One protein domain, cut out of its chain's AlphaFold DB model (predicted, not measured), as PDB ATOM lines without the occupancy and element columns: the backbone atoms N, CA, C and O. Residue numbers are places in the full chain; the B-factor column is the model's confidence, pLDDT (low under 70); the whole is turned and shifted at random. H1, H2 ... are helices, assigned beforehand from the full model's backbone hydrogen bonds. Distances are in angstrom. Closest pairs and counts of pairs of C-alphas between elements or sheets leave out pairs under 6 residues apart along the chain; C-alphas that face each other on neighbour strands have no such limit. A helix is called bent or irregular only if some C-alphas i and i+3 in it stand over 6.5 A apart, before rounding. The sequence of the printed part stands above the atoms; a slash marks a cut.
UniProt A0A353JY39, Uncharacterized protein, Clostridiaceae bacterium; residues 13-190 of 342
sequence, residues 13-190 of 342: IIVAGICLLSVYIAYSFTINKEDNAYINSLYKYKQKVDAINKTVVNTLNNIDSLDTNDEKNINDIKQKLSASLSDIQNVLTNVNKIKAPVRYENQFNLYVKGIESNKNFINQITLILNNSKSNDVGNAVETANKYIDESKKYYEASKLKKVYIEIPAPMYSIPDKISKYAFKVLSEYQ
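AT A GLANCE: This is residues 13 to 190 of the 342 residues of an uncharacterized protein of Clostridiaceae bacterium (UniProt A0A353JY39). Five helices run up and down side by side in an elongated bundle, and the first part of H1, residues 13 to 30, sticks out from one end as a long straight arm. H3 lies between H2 and H4, while H5 packs on the last part of H1 and on H3 and H4, toward the end away from the arm. The printed part has 178 residues with five named helices, H1 to H5 in order along the chain, and no named strand; the class is all helix. It is loose, with a radius of gyration of the C-alphas of 21.9 A, and its outline is a rod of 89 by 26 by 24 A, the free arm adding much of the length.

HOW THE PARTS SIT: H1, residues 13 to 60, touches H2, residues 71 to 95, with its residues 42 to 60 alone; the closest C-alphas, of Ile 52 and Ser 84, are 5.9 A apart. This helical hairpin has a shallow tilt of 13 degrees, opposite ways. H2 and H3, residues 102 to 130, form the next hairpin, at a shallow tilt of 17 degrees, with C-alphas of Ile 88 and Lys 119 closest at 6.0 A. H3 touches H4, residues 137 to 157, with 38 pairs of C-alphas within 8 A; the closest, of Gly 114 and Ser 151, are 4.4 A apart. H4 touches H5, residues 169 to 190, opposite ways at a shallow tilt of 10 degrees, with C-alphas of Val 141 and Pro 175 closest at 5.6 A. H5 also touches H1, the C-alphas of Val 57 and Met 171 being closest at 5.9 A, with residues 170 to 178 of H5 and 53 to 60 of H1 alone. H1 and H4 are apart. Every O i to N i+4 pair is within hydrogen-bond range in H2 and H4; in H1 it is 43 of 44, in H3 23 of 25 and in H5 14 of 18.

IN THESE COORDINATES: H1 begins at C-alpha 13 (156.339, 237.033, 318.249) and is 69.4 A long from first to last C-alpha. H2 measures 35.9 A, H3 42.4 A, H4 30.4 A and H5 33.5 A. H3 is irregular, C-alphas 103 and 106 being 7.8 A apart; H5 is irregular, but only just, with C-alphas 172 and 175 7.0 A apart, and has a kink of 25 degrees near residue 176. H5 ends at C-alpha 190 (146.547, 178.022, 252.145).

THE WHOLE: The C-alphas of Ile 13 and Gln 190 are the two farthest apart, 89.2 A. Without the free residues 13 to 30, the body spans 63 by 26 by 23 A. The link from H4 to H5, 11 residues, is long. The printed part has no cut, its mean pLDDT is 93.8, and no printed residue is under 70.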
ATOM      1  N   ILE A  13     157.422 237.796 318.897       86.56
ATOM      2  CA  ILE A  13     156.339 237.033 318.249       86.56
ATOM      3  C   ILE A  13     156.172 237.434 316.778       86.56
ATOM      4  O   ILE A  13     156.042 236.566 315.918       86.56
ATOM      5  N   ILE A  14     156.216 238.734 316.467       86.94
ATOM      6  CA  ILE A  14     156.097 239.211 315.079       86.94
ATOM      7  C   ILE A  14     157.282 238.751 314.232       86.94
ATOM      8  O   ILE A  14     157.076 238.269 313.121       86.94
ATOM      9  N   VAL A  15     158.511 238.845 314.749       88.81
ATOM     10  CA  VAL A  15     159.705 238.376 314.030       88.81
ATOM     11  C   VAL A  15     159.643 236.864 313.794       88.81
ATOM     12  O   VAL A  15     159.867 236.422 312.670       88.81
ATOM     13  N   ALA A  16     159.260 236.076 314.803       87.31
ATOM     14  CA  ALA A  16     159.077 234.632 314.654       87.31
ATOM     15  C   ALA A  16     157.992 234.293 313.615       87.31
ATOM     16  O   ALA A  16     158.197 233.417 312.776       87.31
ATOM     17  N   GLY A  17     156.872 235.024 313.619       89.44
ATOM     18  CA  GLY A  17     155.801 234.872 312.633       89.44
ATOM     19  C   GLY A  17     156.250 235.193 311.206       89.44
ATOM     20  O   GLY A  17     155.958 234.427 310.288       89.44
ATOM     21  N   ILE A  18     157.013 236.275 311.014       90.19
ATOM     22  CA  ILE A  18     157.589 236.635 309.710       90.19
ATOM     23  C   ILE A  18     158.575 235.559 309.249       90.19
ATOM     24  O   ILE A  18     158.477 235.115 308.109       90.19
ATOM     25  N   CYS A  19     159.469 235.078 310.121       90.12
ATOM     26  CA  CYS A  19     160.405 234.004 309.784       90.12
ATOM     27  C   CYS A  19     159.683 232.717 309.360       90.12
ATOM     28  O   CYS A  19     160.036 232.137 308.334       90.12
ATOM     29  N   LEU A  20     158.648 232.291 310.092       89.38
ATOM     30  CA  LEU A  20     157.851 231.112 309.733       89.38
ATOM     31  C   LEU A  20     157.135 231.293 308.390       89.38
ATOM     32  O   LEU A  20     157.145 230.383 307.562       89.38
ATOM     33  N   LEU A  21     156.568 232.477 308.138       89.94
ATOM     34  CA  LEU A  21     155.925 232.791 306.864       89.94
ATOM     35  C   LEU A  21     156.937 232.796 305.708       89.94
ATOM     36  O   LEU A  21     156.657 232.237 304.651       89.94
ATOM     37  N   SER A  22     158.128 233.370 305.899       85.00
ATOM     38  CA  SER A  22     159.201 233.363 304.898       85.00
ATOM     39  C   SER A  22     159.685 231.947 304.583       85.00
ATOM     40  O   SER A  22     159.867 231.621 303.410       85.00
ATOM     41  N   VAL A  23     159.839 231.089 305.599       88.31
ATOM     42  CA  VAL A  23     160.195 229.671 305.419       88.31
ATOM     43  C   VAL A  23     159.095 228.928 304.663       88.31
ATOM     44  O   VAL A  23     159.396 228.205 303.717       88.31
ATOM     45  N   TYR A  24     157.824 229.144 305.012       87.69
ATOM     46  CA  TYR A  24     156.691 228.546 304.302       87.69
ATOM     47  C   TYR A  24     156.626 228.985 302.832       87.69
ATOM     48  O   TYR A  24     156.476 228.151 301.939       87.69
ATOM     49  N   ILE A  25     156.794 230.283 302.561       85.50
ATOM     50  CA  ILE A  25     156.818 230.825 301.199       85.50
ATOM     51  C   ILE A  25     157.979 230.203 300.415       85.50
ATOM     52  O   ILE A  25     157.746 229.640 299.347       85.50
ATOM     53  N   ALA A  26     159.202 230.222 300.952       81.81
ATOM     54  CA  ALA A  26     160.375 229.630 300.308       81.81
ATOM     55  C   ALA A  26     160.204 228.124 300.034       81.81
ATOM     56  O   ALA A  26     160.520 227.654 298.937       81.81
ATOM     57  N   TYR A  27     159.641 227.381 300.989       82.00
ATOM     58  CA  TYR A  27     159.306 225.966 300.839       82.00
ATOM     59  C   TYR A  27     158.282 225.744 299.716       82.00
ATOM     60  O   TYR A  27     158.514 224.933 298.821       82.00
ATOM     61  N   SER A  28     157.198 226.529 299.693       78.94
ATOM     62  CA  SER A  28     156.162 226.441 298.657       78.94
ATOM     63  C   SER A  28     156.697 226.767 297.256       78.94
ATOM     64  O   SER A  28     156.372 226.073 296.295       78.94
ATOM     65  N   PHE A  29     157.567 227.774 297.126       82.44
ATOM     66  CA  PHE A  29     158.214 228.121 295.859       82.44
ATOM     67  C   PHE A  29     159.154 227.016 295.377       82.44
ATOM     68  O   PHE A  29     159.158 226.697 294.187       82.44
ATOM     69  N   THR A  30     159.924 226.423 296.290       76.81
ATOM     70  CA  THR A  30     160.865 225.343 295.968       76.81
ATOM     71  C   THR A  30     160.119 224.099 295.494       76.81
ATOM     72  O   THR A  30     160.414 223.599 294.411       76.81
ATOM     73  N   ILE A  31     159.077 223.684 296.222       76.56
ATOM     74  CA  ILE A  31     158.204 222.573 295.825       76.56
ATOM     75  C   ILE A  31     157.581 222.833 294.458       76.56
ATOM     76  O   ILE A  31     157.749 222.032 293.545       76.56
ATOM     77  N   ASN A  32     156.957 223.998 294.265       80.81
ATOM     78  CA  ASN A  32     156.332 224.336 292.988       80.81
ATOM     79  C   ASN A  32     157.338 224.312 291.825       80.81
ATOM     80  O   ASN A  32     156.981 223.949 290.703       80.81
ATOM     81  N   LYS A  33     158.599 224.696 292.060       80.62
ATOM     82  CA  LYS A  33     159.664 224.623 291.052       80.62
ATOM     83  C   LYS A  33     160.041 223.174 290.728       80.62
ATOM     84  O   LYS A  33     160.135 222.846 289.546       80.62
ATOM     85  N   GLU A  34     160.231 222.328 291.738       76.75
ATOM     86  CA  GLU A  34     160.530 220.900 291.567       76.75
ATOM     87  C   GLU A  34     159.401 220.168 290.835       76.75
ATOM     88  O   GLU A  34     159.646 219.433 289.878       76.75
ATOM     89  N   ASP A  35     158.153 220.455 291.196       86.25
ATOM     90  CA  ASP A  35     156.973 219.879 290.555       86.25
ATOM     91  C   ASP A  35     156.849 220.297 289.097       86.25
ATOM     92  O   ASP A  35     156.567 219.474 288.227       86.25
ATOM     93  N   ASN A  36     157.082 221.579 288.806       86.62
ATOM     94  CA  ASN A  36     157.074 222.076 287.439       86.62
ATOM     95  C   ASN A  36     158.198 221.439 286.611       86.62
ATOM     96  O   ASN A  36     157.966 221.082 285.458       86.62
ATOM     97  N   ALA A  37     159.397 221.258 287.176       88.19
ATOM     98  CA  ALA A  37     160.502 220.584 286.496       88.19
ATOM     99  C   ALA A  37     160.179 219.108 286.199       88.19
ATOM    100  O   ALA A  37     160.415 218.633 285.083       88.19
ATOM    101  N   TYR A  38     159.578 218.406 287.161       92.44
ATOM    102  CA  TYR A  38     159.098 217.035 286.999       92.44
ATOM    103  C   TYR A  38     158.012 216.930 285.913       92.44
ATOM    104  O   TYR A  38     158.161 216.168 284.956       92.44
ATOM    105  N   ILE A  39     156.964 217.757 285.992       92.19
ATOM    106  CA  ILE A  39     155.865 217.794 285.013       92.19
ATOM    107  C   ILE A  39     156.393 218.119 283.609       92.19
ATOM    108  O   ILE A  39     156.015 217.461 282.642       92.19
ATOM    109  N   ASN A  40     157.295 219.095 283.479       91.19
ATOM    110  CA  ASN A  40     157.893 219.453 282.190       91.19
ATOM    111  C   ASN A  40     158.741 218.313 281.607       91.19
ATOM    112  O   ASN A  40     158.737 218.102 280.393       91.19
ATOM    113  N   SER A  41     159.438 217.553 282.457       92.06
ATOM    114  CA  SER A  41     160.204 216.380 282.025       92.06
ATOM    115  C   SER A  41     159.281 215.315 281.437       92.06
ATOM    116  O   SER A  41     159.528 214.839 280.330       92.06
ATOM    117  N   LEU A  42     158.169 215.005 282.111       95.00
ATOM    118  CA  LEU A  42     157.166 214.074 281.587       95.00
ATOM    119  C   LEU A  42     156.476 214.596 280.322       95.00
ATOM    120  O   LEU A  42     156.212 213.823 279.403       95.00
ATOM    121  N   TYR A  43     156.234 215.905 280.224       95.00
ATOM    122  CA  TYR A  43     155.631 216.513 279.039       95.00
ATOM    123  C   TYR A  43     156.463 216.271 277.769       95.00
ATOM    124  O   TYR A  43     155.909 215.942 276.720       95.00
ATOM    125  N   LYS A  44     157.796 216.342 277.869       94.94
ATOM    126  CA  LYS A  44     158.703 216.014 276.756       94.94
ATOM    127  C   LYS A  44     158.521 214.572 276.273       94.94
ATOM    128  O   LYS A  44     158.536 214.327 275.069       94.94
ATOM    129  N   TYR A  45     158.362 213.614 277.186       96.56
ATOM    130  CA  TYR A  45     158.148 212.212 276.815       96.56
ATOM    131  C   TYR A  45     156.744 211.974 276.268       96.56
ATOM    132  O   TYR A  45     156.610 211.279 275.268       96.56
ATOM    133  N   LYS A  46     155.727 212.644 276.822       96.44
ATOM    134  CA  LYS A  46     154.366 212.667 276.270       96.44
ATOM    135  C   LYS A  46     154.370 213.072 274.793       96.44
ATOM    136  O   LYS A  46     153.836 212.342 273.971       96.44
ATOM    137  N   GLN A  47     155.055 214.161 274.435       96.44
ATOM    138  CA  GLN A  47     155.157 214.599 273.035       96.44
ATOM    139  C   GLN A  47     155.814 213.554 272.121       96.44
ATOM    140  O   GLN A  47     155.399 213.395 270.975       96.44
ATOM    141  N   LYS A  48     156.827 212.833 272.618       97.75
ATOM    142  CA  LYS A  48     157.468 211.752 271.858       97.75
ATOM    143  C   LYS A  48     156.521 210.575 271.639       97.75
ATOM    144  O   LYS A  48     156.440 210.088 270.520       97.75
ATOM    145  N   VAL A  49     155.800 210.145 272.676       98.25
ATOM    146  CA  VAL A  49     154.827 209.047 272.557       98.25
ATOM    147  C   VAL A  49     153.710 209.414 271.582       98.25
ATOM    148  O   VAL A  49     153.397 208.614 270.706       98.25
ATOM    149  N   ASP A  50     153.170 210.632 271.656       96.81
ATOM    150  CA  ASP A  50     152.144 211.089 270.711       96.81
ATOM    151  C   ASP A  50     152.648 211.062 269.259       96.81
ATOM    152  O   ASP A  50     151.927 210.641 268.351       96.81
ATOM    153  N   ALA A  51     153.894 211.494 269.030       97.44
ATOM    154  CA  ALA A  51     154.511 211.461 267.708       97.44
ATOM    155  C   ALA A  51     154.672 210.023 267.192       97.44
ATOM    156  O   ALA A  51     154.335 209.756 266.040       97.44
ATOM    157  N   ILE A  52     155.112 209.094 268.047       98.44
ATOM    158  CA  ILE A  52     155.226 207.668 267.709       98.44
ATOM    159  C   ILE A  52     153.850 207.092 267.359       98.44
ATOM    160  O   ILE A  52     153.698 206.483 266.303       98.44
ATOM    161  N   ASN A  53     152.827 207.344 268.180       98.00
ATOM    162  CA  ASN A  53     151.463 206.875 267.921       98.00
ATOM    163  C   ASN A  53     150.931 207.394 266.581       98.00
ATOM    164  O   ASN A  53     150.326 206.646 265.815       98.00
ATOM    165  N   LYS A  54     151.198 208.665 266.259       97.00
ATOM    166  CA  LYS A  54     150.833 209.251 264.967       97.00
ATOM    167  C   LYS A  54     151.565 208.574 263.806       97.00
ATOM    168  O   LYS A  54     150.941 208.299 262.784       97.00
ATOM    169  N   THR A  55     152.856 208.279 263.953       97.69
ATOM    170  CA  THR A  55     153.628 207.528 262.951       97.69
ATOM    171  C   THR A  55     153.049 206.134 262.732       97.69
ATOM    172  O   THR A  55     152.846 205.747 261.582       97.69
ATOM    173  N   VAL A  56     152.718 205.404 263.803       98.19
ATOM    174  CA  VAL A  56     152.096 204.071 263.725       98.19
ATOM    175  C   VAL A  56     150.757 204.136 262.991       98.19
ATOM    176  O   VAL A  56     150.547 203.382 262.043       98.19
ATOM    177  N   VAL A  57     149.888 205.085 263.355       97.75
ATOM    178  CA  VAL A  57     148.604 205.311 262.672       97.75
ATOM    179  C   VAL A  57     148.806 205.588 261.187       97.75
ATOM    180  O   VAL A  57     148.185 204.929 260.361       97.75
ATOM    181  N   ASN A  58     149.691 206.518 260.831       96.88
ATOM    182  CA  ASN A  58     149.942 206.864 259.432       96.88
ATOM    183  C   ASN A  58     150.510 205.684 258.634       96.88
ATOM    184  O   ASN A  58     150.159 205.505 257.474       96.88
ATOM    185  N   THR A  59     151.370 204.881 259.262       97.44
ATOM    186  CA  THR A  59     152.004 203.708 258.645       97.44
ATOM    187  C   THR A  59     150.985 202.605 258.356       97.44
ATOM    188  O   THR A  59     151.084 201.933 257.335       97.44
ATOM    189  N   LEU A  60     149.993 202.429 259.233       97.19
ATOM    190  CA  LEU A  60     149.031 201.326 259.166       97.19
ATOM    191  C   LEU A  60     147.638 201.730 258.683       97.19
ATOM    192  O   LEU A  60     146.746 200.886 258.636       97.19
ATOM    193  N   ASN A  61     147.422 202.994 258.312       90.94
ATOM    194  CA  ASN A  61     146.078 203.492 258.030       90.94
ATOM    195  C   ASN A  61     145.358 202.719 256.911       90.94
ATOM    196  O   ASN A  61     144.137 202.606 256.967       90.94
ATOM    197  N   ASN A  62     146.099 202.170 255.945       91.56
ATOM    198  CA  ASN A  62     145.550 201.495 254.763       91.56
ATOM    199  C   ASN A  62     146.077 200.055 254.597       91.56
ATOM    200  O   ASN A  62     146.085 199.527 253.483       91.56
ATOM    201  N   ILE A  63     146.573 199.428 255.672       95.88
ATOM    202  CA  ILE A  63     147.158 198.076 255.598       95.88
ATOM    203  C   ILE A  63     146.144 197.030 255.108       95.88
ATOM    204  O   ILE A  63     146.505 196.103 254.392       95.88
ATOM    205  N   ASP A  64     144.864 197.205 255.434       94.19
ATOM    206  CA  ASP A  64     143.767 196.308 255.064       94.19
ATOM    207  C   ASP A  64     143.409 196.344 253.573       94.19
ATOM    208  O   ASP A  64     142.814 195.396 253.065       94.19
ATOM    209  N   SER A  65     143.789 197.408 252.863       93.06
ATOM    210  CA  SER A  65     143.605 197.531 251.412       93.06
ATOM    211  C   SER A  65     144.836 197.140 250.593       93.06
ATOM    212  O   SER A  65     144.803 197.242 249.369       93.06
ATOM    213  N   LEU A  66     145.936 196.747 251.242       93.75
ATOM    214  CA  LEU A  66     147.194 196.512 250.546       93.75
ATOM    215  C   LEU A  66     147.149 195.221 249.707       93.75
ATOM    216  O   LEU A  66     146.535 194.214 250.085       93.75
ATOM    217  N   ASP A  67     147.818 195.253 248.555       91.38
ATOM    218  CA  ASP A  67     148.099 194.048 247.783       91.38
ATOM    219  C   ASP A  67     149.113 193.188 248.547       91.38
ATOM    220  O   ASP A  67     150.154 193.666 248.995       91.38
ATOM    221  N   THR A  68     148.792 191.913 248.725       89.69
ATOM    222  CA  THR A  68     149.624 190.943 249.443       89.69
ATOM    223  C   THR A  68     150.927 190.643 248.706       89.69
ATOM    224  O   THR A  68     151.897 190.259 249.357       89.69
ATOM    225  N   ASN A  69     150.976 190.891 247.392       87.06
ATOM    226  CA  ASN A  69     152.165 190.715 246.557       87.06
ATOM    227  C   ASN A  69     153.071 191.960 246.504       87.06
ATOM    228  O   ASN A  69     154.153 191.912 245.920       87.06
ATOM    229  N   ASP A  70     152.672 193.082 247.112       91.88
ATOM    230  CA  ASP A  70     153.487 194.300 247.156       91.88
ATOM    231  C   ASP A  70     154.538 194.230 248.277       91.88
ATOM    232  O   ASP A  70     154.461 194.892 249.319       91.88
ATOM    233  N   GLU A  71     155.550 193.390 248.057       89.44
ATOM    234  CA  GLU A  71     156.619 193.148 249.028       89.44
ATOM    235  C   GLU A  71     157.363 194.427 249.415       89.44
ATOM    236  O   GLU A  71     157.785 194.587 250.564       89.44
ATOM    237  N   LYS A  72     157.515 195.366 248.474       93.19
ATOM    238  CA  LYS A  72     158.213 196.628 248.715       93.19
ATOM    239  C   LYS A  72     157.478 197.458 249.762       93.19
ATOM    240  O   LYS A  72     158.107 197.902 250.726       93.19
ATOM    241  N   ASN A  73     156.170 197.653 249.595       93.44
ATOM    242  CA  ASN A  73     155.382 198.420 250.555       93.44
ATOM    243  C   ASN A  73     155.276 197.698 251.904       93.44
ATOM    244  O   ASN A  73     155.401 198.340 252.948       93.44
ATOM    245  N   ILE A  74     155.143 196.368 251.913       93.56
ATOM    246  CA  ILE A  74     155.145 195.593 253.162       93.56
ATOM    247  C   ILE A  74     156.465 195.733 253.920       93.56
ATOM    248  O   ILE A  74     156.459 195.930 255.137       93.56
ATOM    249  N   ASN A  75     157.596 195.676 253.223       94.69
ATOM    250  CA  ASN A  75     158.905 195.831 253.847       94.69
ATOM    251  C   ASN A  75     159.118 197.250 254.396       94.69
ATOM    252  O   ASN A  75     159.636 197.392 255.505       94.69
ATOM    253  N   ASP A  76     158.661 198.291 253.694       96.19
ATOM    254  CA  ASP A  76     158.684 199.672 254.200       96.19
ATOM    255  C   ASP A  76     157.840 199.832 255.479       96.19
ATOM    256  O   ASP A  76     158.303 200.398 256.474       96.19
ATOM    257  N   ILE A  77     156.634 199.253 255.511       97.19
ATOM    258  CA  ILE A  77     155.776 199.236 256.707       97.19
ATOM    259  C   ILE A  77     156.487 198.536 257.874       97.19
ATOM    260  O   ILE A  77     156.556 199.089 258.975       97.19
ATOM    261  N   LYS A  78     157.070 197.350 257.644       96.06
ATOM    262  CA  LYS A  78     157.822 196.595 258.665       96.06
ATOM    263  C   LYS A  78     158.994 197.401 259.229       96.06
ATOM    264  O   LYS A  78     159.208 197.408 260.445       96.06
ATOM    265  N   GLN A  79     159.731 198.114 258.377       97.12
ATOM    266  CA  GLN A  79     160.836 198.976 258.800       97.12
ATOM    267  C   GLN A  79     160.349 200.152 259.657       97.12
ATOM    268  O   GLN A  79     160.897 200.394 260.736       97.12
ATOM    269  N   LYS A  80     159.282 200.844 259.240       97.94
ATOM    270  CA  LYS A  80     158.692 201.968 259.993       97.94
ATOM    271  C   LYS A  80     158.134 201.548 261.354       97.94
ATOM    272  O   LYS A  80     158.292 202.281 262.336       97.94
ATOM    273  N   LEU A  81     157.523 200.366 261.444       97.75
ATOM    274  CA  LEU A  81     157.072 199.804 262.720       97.75
ATOM    275  C   LEU A  81     158.242 199.427 263.627       97.75
ATOM    276  O   LEU A  81     158.223 199.766 264.808       97.75
ATOM    277  N   SER A  82     159.290 198.813 263.074       97.56
ATOM    278  CA  SER A  82     160.505 198.476 263.827       97.56
ATOM    279  C   SER A  82     161.185 199.728 264.393       97.56
ATOM    280  O   SER A  82     161.599 199.744 265.554       97.56
ATOM    281  N   ALA A  83     161.240 200.813 263.612       98.19
ATOM    282  CA  ALA A  83     161.723 202.110 264.081       98.19
ATOM    283  C   ALA A  83     160.841 202.674 265.209       98.19
ATOM    284  O   ALA A  83     161.353 203.047 266.262       98.19
ATOM    285  N   SER A  84     159.514 202.644 265.040       98.50
ATOM    286  CA  SER A  84     158.555 203.093 266.064       98.50
ATOM    287  C   SER A  84     158.680 202.298 267.373       98.50
ATOM    288  O   SER A  84     158.595 202.872 268.461       98.50
ATOM    289  N   LEU A  85     158.923 200.986 267.279       98.38
ATOM    290  CA  LEU A  85     159.159 200.105 268.423       98.38
ATOM    291  C   LEU A  85     160.461 200.459 269.161       98.38
ATOM    292  O   LEU A  85     160.484 200.526 270.392       98.38
ATOM    293  N   SER A  86     161.536 200.730 268.418       98.31
ATOM    294  CA  SER A  86     162.803 201.204 268.987       98.31
ATOM    295  C   SER A  86     162.630 202.552 269.696       98.31
ATOM    296  O   SER A  86     163.067 202.732 270.835       98.31
ATOM    297  N   ASP A  87     161.911 203.489 269.074       98.56
ATOM    298  CA  ASP A  87     161.669 204.818 269.632       98.56
ATOM    299  C   ASP A  87     160.871 204.769 270.939       98.56
ATOM    300  O   ASP A  87     161.248 205.425 271.918       98.56
ATOM    301  N   ILE A  88     159.805 203.963 271.012       98.44
ATOM    302  CA  ILE A  88     159.019 203.843 272.247       98.44
ATOM    303  C   ILE A  88     159.792 203.105 273.349       98.44
ATOM    304  O   ILE A  88     159.706 203.487 274.518       98.44
ATOM    305  N   GLN A  89     160.624 202.120 272.997       98.38
ATOM    306  CA  GLN A  89     161.527 201.454 273.941       98.38
ATOM    307  C   GLN A  89     162.572 202.434 274.504       98.38
ATOM    308  O   GLN A  89     162.860 202.427 275.707       98.38
ATOM    309  N   ASN A  90     163.102 203.331 273.668       98.38
ATOM    310  CA  ASN A  90     164.005 204.401 274.092       98.38
ATOM    311  C   ASN A  90     163.307 205.418 275.002       98.38
ATOM    312  O   ASN A  90     163.907 205.907 275.965       98.38
ATOM    313  N   VAL A  91     162.041 205.746 274.731       98.31
ATOM    314  CA  VAL A  91     161.227 206.577 275.629       98.31
ATOM    315  C   VAL A  91     161.067 205.891 276.984       98.31
ATOM    316  O   VAL A  91     161.434 206.497 277.988       98.31
ATOM    317  N   LEU A  92     160.616 204.633 277.018       98.19
ATOM    318  CA  LEU A  92     160.417 203.861 278.250       98.19
ATOM    319  C   LEU A  92     161.694 203.799 279.100       98.19
ATOM    320  O   LEU A  92     161.685 204.134 280.283       98.19
ATOM    321  N   THR A  93     162.822 203.464 278.468       98.00
ATOM    322  CA  THR A  93     164.136 203.378 279.124       98.00
ATOM    323  C   THR A  93     164.547 204.700 279.772       98.00
ATOM    324  O   THR A  93     165.163 204.711 280.836       98.00
ATOM    325  N   ASN A  94     164.228 205.832 279.142       97.81
ATOM    326  CA  ASN A  94     164.590 207.144 279.669       97.81
ATOM    327  C   ASN A  94     163.590 207.671 280.704       97.81
ATOM    328  O   ASN A  94     164.017 208.316 281.657       97.81
ATOM    329  N   VAL A  95     162.294 207.378 280.556       96.62
ATOM    330  CA  VAL A  95     161.276 207.710 281.565       96.62
ATOM    331  C   VAL A  95     161.584 206.996 282.878       96.62
ATOM    332  O   VAL A  95     161.555 207.640 283.920       96.62
ATOM    333  N   ASN A  96     161.997 205.727 282.837       95.56
ATOM    334  CA  ASN A  96     162.359 204.950 284.031       95.56
ATOM    335  C   ASN A  96     163.553 205.517 284.827       95.56
ATOM    336  O   ASN A  96     163.781 205.105 285.959       95.56
ATOM    337  N   LYS A  97     164.314 206.467 284.266       96.06
ATOM    338  CA  LYS A  97     165.404 207.168 284.972       96.06
ATOM    339  C   LYS A  97     164.913 208.377 285.777       96.06
ATOM    340  O   LYS A  97     165.692 208.966 286.524       96.06
ATOM    341  N   ILE A  98     163.658 208.794 285.602       94.44
ATOM    342  CA  ILE A  98     163.074 209.931 286.317       94.44
ATOM    343  C   ILE A  98     162.719 209.497 287.737       94.44
ATOM    344  O   ILE A  98     162.038 208.497 287.942       94.44
ATOM    345  N   LYS A  99     163.121 210.299 288.724       91.38
ATOM    346  CA  LYS A  99     162.683 210.131 290.110       91.38
ATOM    347  C   LYS A  99     161.386 210.907 290.336       91.38
ATOM    348  O   LYS A  99     161.391 212.137 290.291       91.38
ATOM    349  N   ALA A 100     160.286 210.198 290.572       92.38
ATOM    350  CA  ALA A 100     159.004 210.821 290.877       92.38
ATOM    351  C   ALA A 100     158.986 211.391 292.312       92.38
ATOM    352  O   ALA A 100     159.439 210.717 293.242       92.38
ATOM    353  N   PRO A 101     158.450 212.607 292.531       90.88
ATOM    354  CA  PRO A 101     158.099 213.070 293.870       90.88
ATOM    355  C   PRO A 101     157.059 212.138 294.506       90.88
ATOM    356  O   PRO A 101     156.157 211.674 293.812       90.88
ATOM    357  N   VAL A 102     157.128 211.932 295.827       88.44
ATOM    358  CA  VAL A 102     156.266 210.988 296.583       88.44
ATOM    359  C   VAL A 102     154.781 211.140 296.236       88.44
ATOM    360  O   VAL A 102     154.069 210.170 295.997       88.44
ATOM    361  N   ARG A 103     154.304 212.381 296.122       89.44
ATOM    362  CA  ARG A 103     152.897 212.682 295.820       89.44
ATOM    363  C   ARG A 103     152.434 212.303 294.402       89.44
ATOM    364  O   ARG A 103     151.240 212.370 294.134       89.44
ATOM    365  N   TYR A 104     153.359 211.979 293.496       93.50
ATOM    366  CA  TYR A 104     153.096 211.607 292.100       93.50
ATOM    367  C   TYR A 104     153.513 210.172 291.768       93.50
ATOM    368  O   TYR A 104     153.412 209.768 290.611       93.50
ATOM    369  N   GLU A 105     153.994 209.405 292.744       93.62
ATOM    370  CA  GLU A 105     154.574 208.078 292.524       93.62
ATOM    371  C   GLU A 105     153.581 207.104 291.873       93.62
ATOM    372  O   GLU A 105     153.912 206.428 290.900       93.62
ATOM    373  N   ASN A 106     152.325 207.094 292.328       95.38
ATOM    374  CA  ASN A 106     151.293 206.240 291.740       95.38
ATOM    375  C   ASN A 106     150.988 206.625 290.280       95.38
ATOM    376  O   ASN A 106     150.968 205.769 289.397       95.38
ATOM    377  N   GLN A 107     150.798 207.919 290.002       95.12
ATOM    378  CA  GLN A 107     150.543 208.408 288.643       95.12
ATOM    379  C   GLN A 107     151.733 208.131 287.720       95.12
ATOM    380  O   GLN A 107     151.529 207.766 286.567       95.12
ATOM    381  N   PHE A 108     152.962 208.255 288.227       96.38
ATOM    382  CA  PHE A 108     154.171 207.909 287.486       96.38
ATOM    383  C   PHE A 108     154.216 206.423 287.122       96.38
ATOM    384  O   PHE A 108     154.437 206.083 285.963       96.38
ATOM    385  N   ASN A 109     153.937 205.537 288.081       97.00
ATOM    386  CA  ASN A 109     153.905 204.096 287.834       97.00
ATOM    387  C   ASN A 109     152.853 203.726 286.777       97.00
ATOM    388  O   ASN A 109     153.112 202.900 285.904       97.00
ATOM    389  N   LEU A 110     151.677 204.361 286.815       97.75
ATOM    390  CA  LEU A 110     150.640 204.188 285.793       97.75
ATOM    391  C   LEU A 110     151.083 204.744 284.432       97.75
ATOM    392  O   LEU A 110     150.868 204.094 283.415       97.75
ATOM    393  N   TYR A 111     151.759 205.893 284.400       96.88
ATOM    394  CA  TYR A 111     152.308 206.476 283.172       96.88
ATOM    395  C   TYR A 111     153.317 205.534 282.496       96.88
ATOM    396  O   TYR A 111     153.223 205.282 281.295       96.88
ATOM    397  N   VAL A 112     154.240 204.959 283.276       97.88
ATOM    398  CA  VAL A 112     155.218 203.966 282.801       97.88
ATOM    399  C   VAL A 112     154.518 202.721 282.252       97.88
ATOM    400  O   VAL A 112     154.831 202.304 281.138       97.88
ATOM    401  N   LYS A 113     153.531 202.177 282.977       98.38
ATOM    402  CA  LYS A 113     152.733 201.027 282.513       98.38
ATOM    403  C   LYS A 113     151.987 201.318 281.212       98.38
ATOM    404  O   LYS A 113     151.936 200.459 280.343       98.38
ATOM    405  N   GLY A 114     151.461 202.531 281.040       98.19
ATOM    406  CA  GLY A 114     150.832 202.943 279.783       98.19
ATOM    407  C   GLY A 114     151.809 202.929 278.603       98.19
ATOM    408  O   GLY A 114     151.475 202.416 277.538       98.19
ATOM    409  N   ILE A 115     153.040 203.425 278.799       98.44
ATOM    410  CA  ILE A 115     154.098 203.375 277.772       98.44
ATOM    411  C   ILE A 115     154.497 201.929 277.471       98.44
ATOM    412  O   ILE A 115     154.690 201.575 276.308       98.44
ATOM    413  N   GLU A 116     154.609 201.091 278.497       98.62
ATOM    414  CA  GLU A 116     154.942 199.678 278.351       98.62
ATOM    415  C   GLU A 116     153.867 198.897 277.582       98.62
ATOM    416  O   GLU A 116     154.201 198.222 276.607       98.62
ATOM    417  N   SER A 117     152.587 199.038 277.940       98.69
ATOM    418  CA  SER A 117     151.482 198.429 277.192       98.69
ATOM    419  C   SER A 117     151.434 198.945 275.749       98.69
ATOM    420  O   SER A 117     151.234 198.153 274.831       98.69
ATOM    421  N   ASN A 118     151.720 200.229 275.508       98.56
ATOM    422  CA  ASN A 118     151.724 200.791 274.154       98.56
ATOM    423  C   ASN A 118     152.879 200.228 273.308       98.56
ATOM    424  O   ASN A 118     152.715 199.891 272.136       98.56
ATOM    425  N   LYS A 119     154.055 200.039 273.915       98.69
ATOM    426  CA  LYS A 119     155.161 199.317 273.278       98.69
ATOM    427  C   LYS A 119     154.750 197.887 272.927       98.69
ATOM    428  O   LYS A 119     155.014 197.440 271.813       98.69
ATOM    429  N   ASN A 120     154.116 197.179 273.860       98.69
ATOM    430  CA  ASN A 120     153.681 195.800 273.643       98.69
ATOM    431  C   ASN A 120     152.638 195.710 272.523       98.69
ATOM    432  O   ASN A 120     152.714 194.798 271.706       98.69
ATOM    433  N   PHE A 121     151.743 196.697 272.413       98.69
ATOM    434  CA  PHE A 121     150.841 196.842 271.274       98.69
ATOM    435  C   PHE A 121     151.608 196.950 269.947       98.69
ATOM    436  O   PHE A 121     151.405 196.124 269.060       98.69
ATOM    437  N   ILE A 122     152.539 197.904 269.816       98.50
ATOM    438  CA  ILE A 122     153.332 198.091 268.582       98.50
ATOM    439  C   ILE A 122     154.116 196.814 268.234       98.50
ATOM    440  O   ILE A 122     154.169 196.408 267.070       98.50
ATOM    441  N   ASN A 123     154.690 196.150 269.240       98.50
ATOM    442  CA  ASN A 123     155.392 194.884 269.064       98.50
ATOM    443  C   ASN A 123     154.458 193.779 268.552       98.50
ATOM    444  O   ASN A 123     154.787 193.102 267.583       98.50
ATOM    445  N   GLN A 124     153.275 193.625 269.151       98.38
ATOM    446  CA  GLN A 124     152.315 192.598 268.754       98.38
ATOM    447  C   GLN A 124     151.839 192.794 267.309       98.38
ATOM    448  O   GLN A 124     151.822 191.846 266.530       98.38
ATOM    449  N   ILE A 125     151.535 194.034 266.922       98.06
ATOM    450  CA  ILE A 125     151.193 194.399 265.541       98.06
ATOM    451  C   ILE A 125     152.343 194.056 264.576       98.06
ATOM    452  O   ILE A 125     152.115 193.495 263.505       98.06
ATOM    453  N   THR A 126     153.591 194.312 264.975       97.06
ATOM    454  CA  THR A 126     154.781 193.942 264.187       97.06
ATOM    455  C   THR A 126     154.907 192.423 264.025       97.06
ATOM    456  O   THR A 126     155.199 191.935 262.932       97.06
ATOM    457  N   LEU A 127     154.651 191.657 265.090       97.00
ATOM    458  CA  LEU A 127     154.691 190.194 265.060       97.00
ATOM    459  C   LEU A 127     153.613 189.607 264.145       97.00
ATOM    460  O   LEU A 127     153.924 188.688 263.389       97.00
ATOM    461  N   ILE A 128     152.393 190.158 264.162       96.81
ATOM    462  CA  ILE A 128     151.317 189.757 263.242       96.81
ATOM    463  C   ILE A 128     151.760 189.971 261.790       96.81
ATOM    464  O   ILE A 128     151.642 189.064 260.973       96.81
ATOM    465  N   LEU A 129     152.332 191.137 261.469       95.38
ATOM    466  CA  LEU A 129     152.772 191.446 260.103       95.38
ATOM    467  C   LEU A 129     153.912 190.540 259.616       95.38
ATOM    468  O   LEU A 129     153.996 190.206 258.435       95.38
ATOM    469  N   ASN A 130     154.817 190.166 260.518       94.38
ATOM    470  CA  ASN A 130     155.937 189.284 260.196       94.38
ATOM    471  C   ASN A 130     155.515 187.817 260.061       94.38
ATOM    472  O   ASN A 130     156.174 187.075 259.338       94.38
ATOM    473  N   ASN A 131     154.416 187.422 260.704       95.19
ATOM    474  CA  ASN A 131     153.920 186.048 260.743       95.19
ATOM    475  C   ASN A 131     152.488 185.950 260.198       95.19
ATOM    476  O   ASN A 131     151.668 185.195 260.716       95.19
ATOM    477  N   SER A 132     152.180 186.698 259.137       93.88
ATOM    478  CA  SER A 132     150.833 186.784 258.554       93.88
ATOM    479  C   SER A 132     150.317 185.467 257.961       93.88
ATOM    480  O   SER A 132     149.126 185.336 257.720       93.88
ATOM    481  N   LYS A 133     151.199 184.480 257.764       92.50
ATOM    482  CA  LYS A 133     150.866 183.113 257.326       92.50
ATOM    483  C   LYS A 133     150.559 182.155 258.491       92.50
ATOM    484  O   LYS A 133     150.383 180.965 258.260       92.50
ATOM    485  N   SER A 134     150.557 182.631 259.740       91.69
ATOM    486  CA  SER A 134     150.287 181.800 260.919       91.69
ATOM    487  C   SER A 134     148.788 181.576 261.133       91.69
ATOM    488  O   SER A 134     147.982 182.480 260.928       91.69
ATOM    489  N   ASN A 135     148.416 180.403 261.647       89.62
ATOM    490  CA  ASN A 135     147.044 180.118 262.081       89.62
ATOM    491  C   ASN A 135     146.668 180.850 263.390       89.62
ATOM    492  O   ASN A 135     145.489 180.956 263.715       89.62
ATOM    493  N   ASP A 136     147.644 181.409 264.117       92.94
ATOM    494  CA  ASP A 136     147.436 182.088 265.407       92.94
ATOM    495  C   ASP A 136     147.099 183.587 265.289       92.94
ATOM    496  O   ASP A 136     147.099 184.313 266.289       92.94
ATOM    497  N   VAL A 137     146.799 184.085 264.081       92.31
ATOM    498  CA  VAL A 137     146.484 185.508 263.840       92.31
ATOM    499  C   VAL A 137     145.351 186.006 264.746       92.31
ATOM    500  O   VAL A 137     145.462 187.100 265.294       92.31
ATOM    501  N   GLY A 138     144.305 185.203 264.980       91.81
ATOM    502  CA  GLY A 138     143.190 185.575 265.863       91.81
ATOM    503  C   GLY A 138     143.631 185.872 267.301       91.81
ATOM    504  O   GLY A 138     143.420 186.977 267.802       91.81
ATOM    505  N   ASN A 139     144.342 184.932 267.932       95.19
ATOM    506  CA  ASN A 139     144.872 185.085 269.296       95.19
ATOM    507  C   ASN A 139     145.846 186.274 269.404       95.19
ATOM    508  O   ASN A 139     145.875 187.012 270.397       95.19
ATOM    509  N   ALA A 140     146.653 186.484 268.362       96.62
ATOM    510  CA  ALA A 140     147.585 187.600 268.285       96.62
ATOM    511  C   ALA A 140     146.862 188.960 268.221       96.62
ATOM    512  O   ALA A 140     147.317 189.923 268.846       96.62
ATOM    513  N   VAL A 141     145.733 189.043 267.510       96.56
ATOM    514  CA  VAL A 141     144.884 190.243 267.416       96.56
ATOM    515  C   VAL A 141     144.187 190.533 268.745       96.56
ATOM    516  O   VAL A 141     144.199 191.678 269.195       96.56
ATOM    517  N   GLU A 142     143.659 189.517 269.432       97.25
ATOM    518  CA  GLU A 142     143.093 189.675 270.782       97.25
ATOM    519  C   GLU A 142     144.128 190.226 271.772       97.25
ATOM    520  O   GLU A 142     143.844 191.136 272.555       97.25
ATOM    521  N   THR A 143     145.365 189.734 271.685       98.19
ATOM    522  CA  THR A 143     146.483 190.231 272.493       98.19
ATOM    523  C   THR A 143     146.797 191.700 272.183       98.19
ATOM    524  O   THR A 143     147.026 192.490 273.102       98.19
ATOM    525  N   ALA A 144     146.759 192.106 270.909       98.12
ATOM    526  CA  ALA A 144     146.934 193.507 270.525       98.12
ATOM    527  C   ALA A 144     145.801 194.398 271.071       98.12
ATOM    528  O   ALA A 144     146.086 195.452 271.640       98.12
ATOM    529  N   ASN A 145     144.542 193.954 270.967       98.06
ATOM    530  CA  ASN A 145     143.381 194.647 271.541       98.06
ATOM    531  C   ASN A 145     143.539 194.858 273.053       98.06
ATOM    532  O   ASN A 145     143.410 195.975 273.555       98.06
ATOM    533  N   LYS A 146     143.948 193.812 273.776       98.44
ATOM    534  CA  LYS A 146     144.241 193.911 275.208       98.44
ATOM    535  C   LYS A 146     145.298 194.980 275.506       98.44
ATOM    536  O   LYS A 146     145.104 195.793 276.408       98.44
ATOM    537  N   TYR A 147     146.410 195.004 274.770       98.62
ATOM    538  CA  TYR A 147     147.479 195.973 275.025       98.62
ATOM    539  C   TYR A 147     147.070 197.421 274.737       98.62
ATOM    540  O   TYR A 147     147.471 198.317 275.487       98.62
ATOM    541  N   ILE A 148     146.268 197.687 273.699       97.81
ATOM    542  CA  ILE A 148     145.801 199.056 273.427       97.81
ATOM    543  C   ILE A 148     144.783 199.528 274.478       97.81
ATOM    544  O   ILE A 148     144.866 200.672 274.935       97.81
ATOM    545  N   ASP A 149     143.911 198.637 274.955       98.06
ATOM    546  CA  ASP A 149     142.960 198.929 276.032       98.06
ATOM    547  C   ASP A 149     143.662 199.181 277.371       98.06
ATOM    548  O   ASP A 149     143.351 200.143 278.082       98.06
ATOM    549  N   GLU A 150     144.664 198.363 277.707       98.19
ATOM    550  CA  GLU A 150     145.514 198.586 278.877       98.19
ATOM    551  C   GLU A 150     146.246 199.929 278.788       98.19
ATOM    552  O   GLU A 150     146.269 200.683 279.763       98.19
ATOM    553  N   SER A 151     146.786 200.268 277.612       98.06
ATOM    554  CA  SER A 151     147.459 201.552 277.379       98.06
ATOM    555  C   SER A 151     146.528 202.726 277.662       98.06
ATOM    556  O   SER A 151     146.887 203.629 278.420       98.06
ATOM    557  N   LYS A 152     145.308 202.690 277.111       97.12
ATOM    558  CA  LYS A 152     144.275 203.703 277.355       97.12
ATOM    559  C   LYS A 152     143.968 203.829 278.845       97.12
ATOM    560  O   LYS A 152     144.075 204.922 279.401       97.12
ATOM    561  N   LYS A 153     143.647 202.709 279.499       97.38
ATOM    562  CA  LYS A 153     143.313 202.657 280.929       97.38
ATOM    563  C   LYS A 153     144.418 203.270 281.789       97.38
ATOM    564  O   LYS A 153     144.138 204.062 282.690       97.38
ATOM    565  N   TYR A 154     145.674 202.910 281.530       98.12
ATOM    566  CA  TYR A 154     146.807 203.425 282.291       98.12
ATOM    567  C   TYR A 154     147.061 204.911 282.024       98.12
ATOM    568  O   TYR A 154     147.292 205.661 282.975       98.12
ATOM    569  N   TYR A 155     146.953 205.372 280.775       96.81
ATOM    570  CA  TYR A 155     147.100 206.793 280.464       96.81
ATOM    571  C   TYR A 155     146.004 207.657 281.095       96.81
ATOM    572  O   TYR A 155     146.332 208.682 281.700       96.81
ATOM    573  N   GLU A 156     144.744 207.219 281.057       95.06
ATOM    574  CA  GLU A 156     143.617 207.866 281.745       95.06
ATOM    575  C   GLU A 156     143.847 207.973 283.255       95.06
ATOM    576  O   GLU A 156     143.688 209.053 283.831       95.06
ATOM    577  N   ALA A 157     144.311 206.894 283.888       95.06
ATOM    578  CA  ALA A 157     144.584 206.869 285.324       95.06
ATOM    579  C   ALA A 157     145.851 207.655 285.734       95.06
ATOM    580  O   ALA A 157     145.977 208.074 286.885       95.06
ATOM    581  N   SER A 158     146.788 207.879 284.807       95.12
ATOM    582  CA  SER A 158     148.050 208.602 285.048       95.12
ATOM    583  C   SER A 158     147.959 210.125 284.877       95.12
ATOM    584  O   SER A 158     148.968 210.822 284.998       95.12
ATOM    585  N   LYS A 159     146.771 210.655 284.565       91.50
ATOM    586  CA  LYS A 159     146.579 212.042 284.133       91.50
ATOM    587  C   LYS A 159     147.124 213.057 285.144       91.50
ATOM    588  O   LYS A 159     146.671 213.146 286.284       91.50
ATOM    589  N   LEU A 160     148.045 213.897 284.678       88.31
ATOM    590  CA  LEU A 160     148.579 215.049 285.402       88.31
ATOM    591  C   LEU A 160     148.371 216.331 284.584       88.31
ATOM    592  O   LEU A 160     148.111 216.308 283.378       88.31
ATOM    593  N   LYS A 161     148.497 217.496 285.230       79.12
ATOM    594  CA  LYS A 161     148.389 218.794 284.546       79.12
ATOM    595  C   LYS A 161     149.395 218.853 283.387       79.12
ATOM    596  O   LYS A 161     150.591 218.734 283.616       79.12
ATOM    597  N   LYS A 162     148.900 219.056 282.157       80.19
ATOM    598  CA  LYS A 162     149.654 219.059 280.879       80.19
ATOM    599  C   LYS A 162     150.255 217.712 280.443       80.19
ATOM    600  O   LYS A 162     150.681 217.611 279.298       80.19
ATOM    601  N   VAL A 163     150.264 216.688 281.291       87.06
ATOM    602  CA  VAL A 163     150.856 215.375 281.000       87.06
ATOM    603  C   VAL A 163     149.729 214.354 280.947       87.06
ATOM    604  O   VAL A 163     149.295 213.807 281.957       87.06
ATOM    605  N   TYR A 164     149.226 214.165 279.733       87.56
ATOM    606  CA  TYR A 164     148.195 213.198 279.395       87.56
ATOM    607  C   TYR A 164     148.459 212.729 277.967       87.56
ATOM    608  O   TYR A 164     148.444 213.554 277.051       87.56
ATOM    609  N   ILE A 165     148.792 211.451 277.803       92.06
ATOM    610  CA  ILE A 165     148.937 210.827 276.486       92.06
ATOM    611  C   ILE A 165     147.545 210.376 276.063       92.06
ATOM    612  O   ILE A 165     146.881 209.651 276.798       92.06
ATOM    613  N   GLU A 166     147.115 210.807 274.887       88.75
ATOM    614  CA  GLU A 166     145.858 210.360 274.301       88.75
ATOM    615  C   GLU A 166     146.178 209.390 273.169       88.75
ATOM    616  O   GLU A 166     146.926 209.717 272.246       88.75
ATOM    617  N   ILE A 167     145.632 208.178 273.253       93.25
ATOM    618  CA  ILE A 167     145.705 207.226 272.148       93.25
ATOM    619  C   ILE A 167     144.837 207.773 271.006       93.25
ATOM    620  O   ILE A 167     143.633 207.955 271.209       93.25
ATOM    621  N   PRO A 168     145.400 208.025 269.810       94.88
ATOM    622  CA  PRO A 168     144.617 208.508 268.681       94.88
ATOM    623  C   PRO A 168     143.490 207.532 268.338       94.88
ATOM    624  O   PRO A 168     143.727 206.329 268.243       94.88
ATOM    625  N   ALA A 169     142.284 208.042 268.073       94.62
ATOM    626  CA  ALA A 169     141.119 207.210 267.755       94.62
ATOM    627  C   ALA A 169     141.363 206.156 266.646       94.62
ATOM    628  O   ALA A 169     140.920 205.021 266.811       94.62
ATOM    629  N   PRO A 170     142.116 206.443 265.561       96.06
ATOM    630  CA  PRO A 170     142.410 205.423 264.551       96.06
ATOM    631  C   PRO A 170     143.210 204.220 265.076       96.06
ATOM    632  O   PRO A 170     143.125 203.141 264.493       96.06
ATOM    633  N   MET A 171     143.967 204.374 266.167       95.50
ATOM    634  CA  MET A 171     144.846 203.334 266.715       95.50
ATOM    635  C   MET A 171     144.056 202.130 267.242       95.50
ATOM    636  O   MET A 171     144.522 201.002 267.116       95.50
ATOM    637  N   TYR A 172     142.831 202.352 267.729       95.56
ATOM    638  CA  TYR A 172     141.922 201.280 268.150       95.56
ATOM    639  C   TYR A 172     141.420 200.421 266.979       95.56
ATOM    640  O   TYR A 172     141.038 199.281 267.189       95.56
ATOM    641  N   SER A 173     141.446 200.936 265.743       95.94
ATOM    642  CA  SER A 173     141.037 200.175 264.549       95.94
ATOM    643  C   SER A 173     142.172 199.357 263.918       95.94
ATOM    644  O   SER A 173     141.936 198.545 263.027       95.94
ATOM    645  N   ILE A 174     143.419 199.577 264.350       97.50
ATOM    646  CA  ILE A 174     144.600 198.929 263.765       97.50
ATOM    647  C   ILE A 174     144.575 197.397 263.918       97.50
ATOM    648  O   ILE A 174     144.871 196.739 262.919       97.50
ATOM    649  N   PRO A 175     144.219 196.808 265.083       97.06
ATOM    650  CA  PRO A 175     144.084 195.355 265.226       97.06
ATOM    651  C   PRO A 175     143.176 194.728 264.164       97.06
ATOM    652  O   PRO A 175     143.561 193.755 263.522       97.06
ATOM    653  N   ASP A 176     142.020 195.333 263.898       96.00
ATOM    654  CA  ASP A 176     141.084 194.831 262.889       96.00
ATOM    655  C   ASP A 176     141.644 194.965 261.471       96.00
ATOM    656  O   ASP A 176     141.516 194.050 260.655       96.00
ATOM    657  N   LYS A 177     142.294 196.092 261.157       97.00
ATOM    658  CA  LYS A 177     142.899 196.303 259.834       97.00
ATOM    659  C   LYS A 177     144.024 195.308 259.561       97.00
ATOM    660  O   LYS A 177     144.075 194.714 258.485       97.00
ATOM    661  N   ILE A 178     144.908 195.093 260.536       95.81
ATOM    662  CA  ILE A 178     146.002 194.136 260.370       95.81
ATOM    663  C   ILE A 178     145.496 192.695 260.338       95.81
ATOM    664  O   ILE A 178     146.032 191.889 259.585       95.81
ATOM    665  N   SER A 179     144.434 192.394 261.092       95.31
ATOM    666  CA  SER A 179     143.742 191.106 261.062       95.31
ATOM    667  C   SER A 179     143.229 190.792 259.658       95.31
ATOM    668  O   SER A 179     143.561 189.748 259.101       95.31
ATOM    669  N   LYS A 180     142.512 191.732 259.027       96.19
ATOM    670  CA  LYS A 180     142.023 191.580 257.644       96.19
ATOM    671  C   LYS A 180     143.153 191.301 256.657       96.19
ATOM    672  O   LYS A 180     143.039 190.384 255.849       96.19
ATOM    673  N   TYR A 181     144.241 192.067 256.740       96.25
ATOM    674  CA  TYR A 181     145.413 191.845 255.895       96.25
ATOM    675  C   TYR A 181     146.032 190.457 256.133       96.25
ATOM    676  O   TYR A 181     146.258 189.710 255.184       96.25
ATOM    677  N   ALA A 182     146.266 190.082 257.392       96.12
ATOM    678  CA  ALA A 182     146.878 188.804 257.735       96.12
ATOM    679  C   ALA A 182     146.011 187.611 257.302       96.12
ATOM    680  O   ALA A 182     146.528 186.680 256.694       96.12
ATOM    681  N   PHE A 183     144.692 187.661 257.507       95.31
ATOM    682  CA  PHE A 183     143.784 186.613 257.028       95.31
ATOM    683  C   PHE A 183     143.738 186.510 255.502       95.31
ATOM    684  O   PHE A 183     143.639 185.401 254.978       95.31
ATOM    685  N   LYS A 184     143.856 187.631 254.781       95.25
ATOM    686  CA  LYS A 184     143.996 187.611 253.319       95.25
ATOM    687  C   LYS A 184     145.268 186.861 252.902       95.25
ATOM    688  O   LYS A 184     145.179 185.933 252.105       95.25
ATOM    689  N   VAL A 185     146.418 187.192 253.500       94.81
ATOM    690  CA  VAL A 185     147.697 186.501 253.234       94.81
ATOM    691  C   VAL A 185     147.622 185.011 253.581       94.81
ATOM    692  O   VAL A 185     148.096 184.178 252.811       94.81
ATOM    693  N   LEU A 186     147.028 184.665 254.726       94.38
ATOM    694  CA  LEU A 186     146.859 183.279 255.155       94.38
ATOM    695  C   LEU A 186     146.003 182.484 254.164       94.38
ATOM    696  O   LEU A 186     146.396 181.389 253.773       94.38
ATOM    697  N   SER A 187     144.869 183.039 253.734       93.69
ATOM    698  CA  SER A 187     143.960 182.396 252.777       93.69
ATOM    699  C   SER A 187     144.631 182.139 251.424       93.69
ATOM    700  O   SER A 187     144.539 181.040 250.869       93.69
ATOM    701  N   GLU A 188     145.372 183.123 250.908       93.06
ATOM    702  CA  GLU A 188     146.147 182.972 249.672       93.06
ATOM    703  C   GLU A 188     147.234 181.903 249.822       93.06
ATOM    704  O   GLU A 188     147.382 181.041 248.956       93.06
ATOM    705  N   TYR A 189     147.954 181.900 250.947       92.94
ATOM    706  CA  TYR A 189     148.966 180.886 251.236       92.94
ATOM    707  C   TYR A 189     148.370 179.475 251.334       92.94
ATOM    708  O   TYR A 189     148.910 178.546 250.738       92.94
ATOM    709  N   GLN A 190     147.245 179.306 252.033       93.44
ATOM    710  CA  GLN A 190     146.547 178.022 252.145       93.44
ATOM    711  C   GLN A 190     146.058 177.523 250.782       93.44
ATOM    712  O   GLN A 190     146.215 176.346 250.472       93.44
TER     713      GLN A 190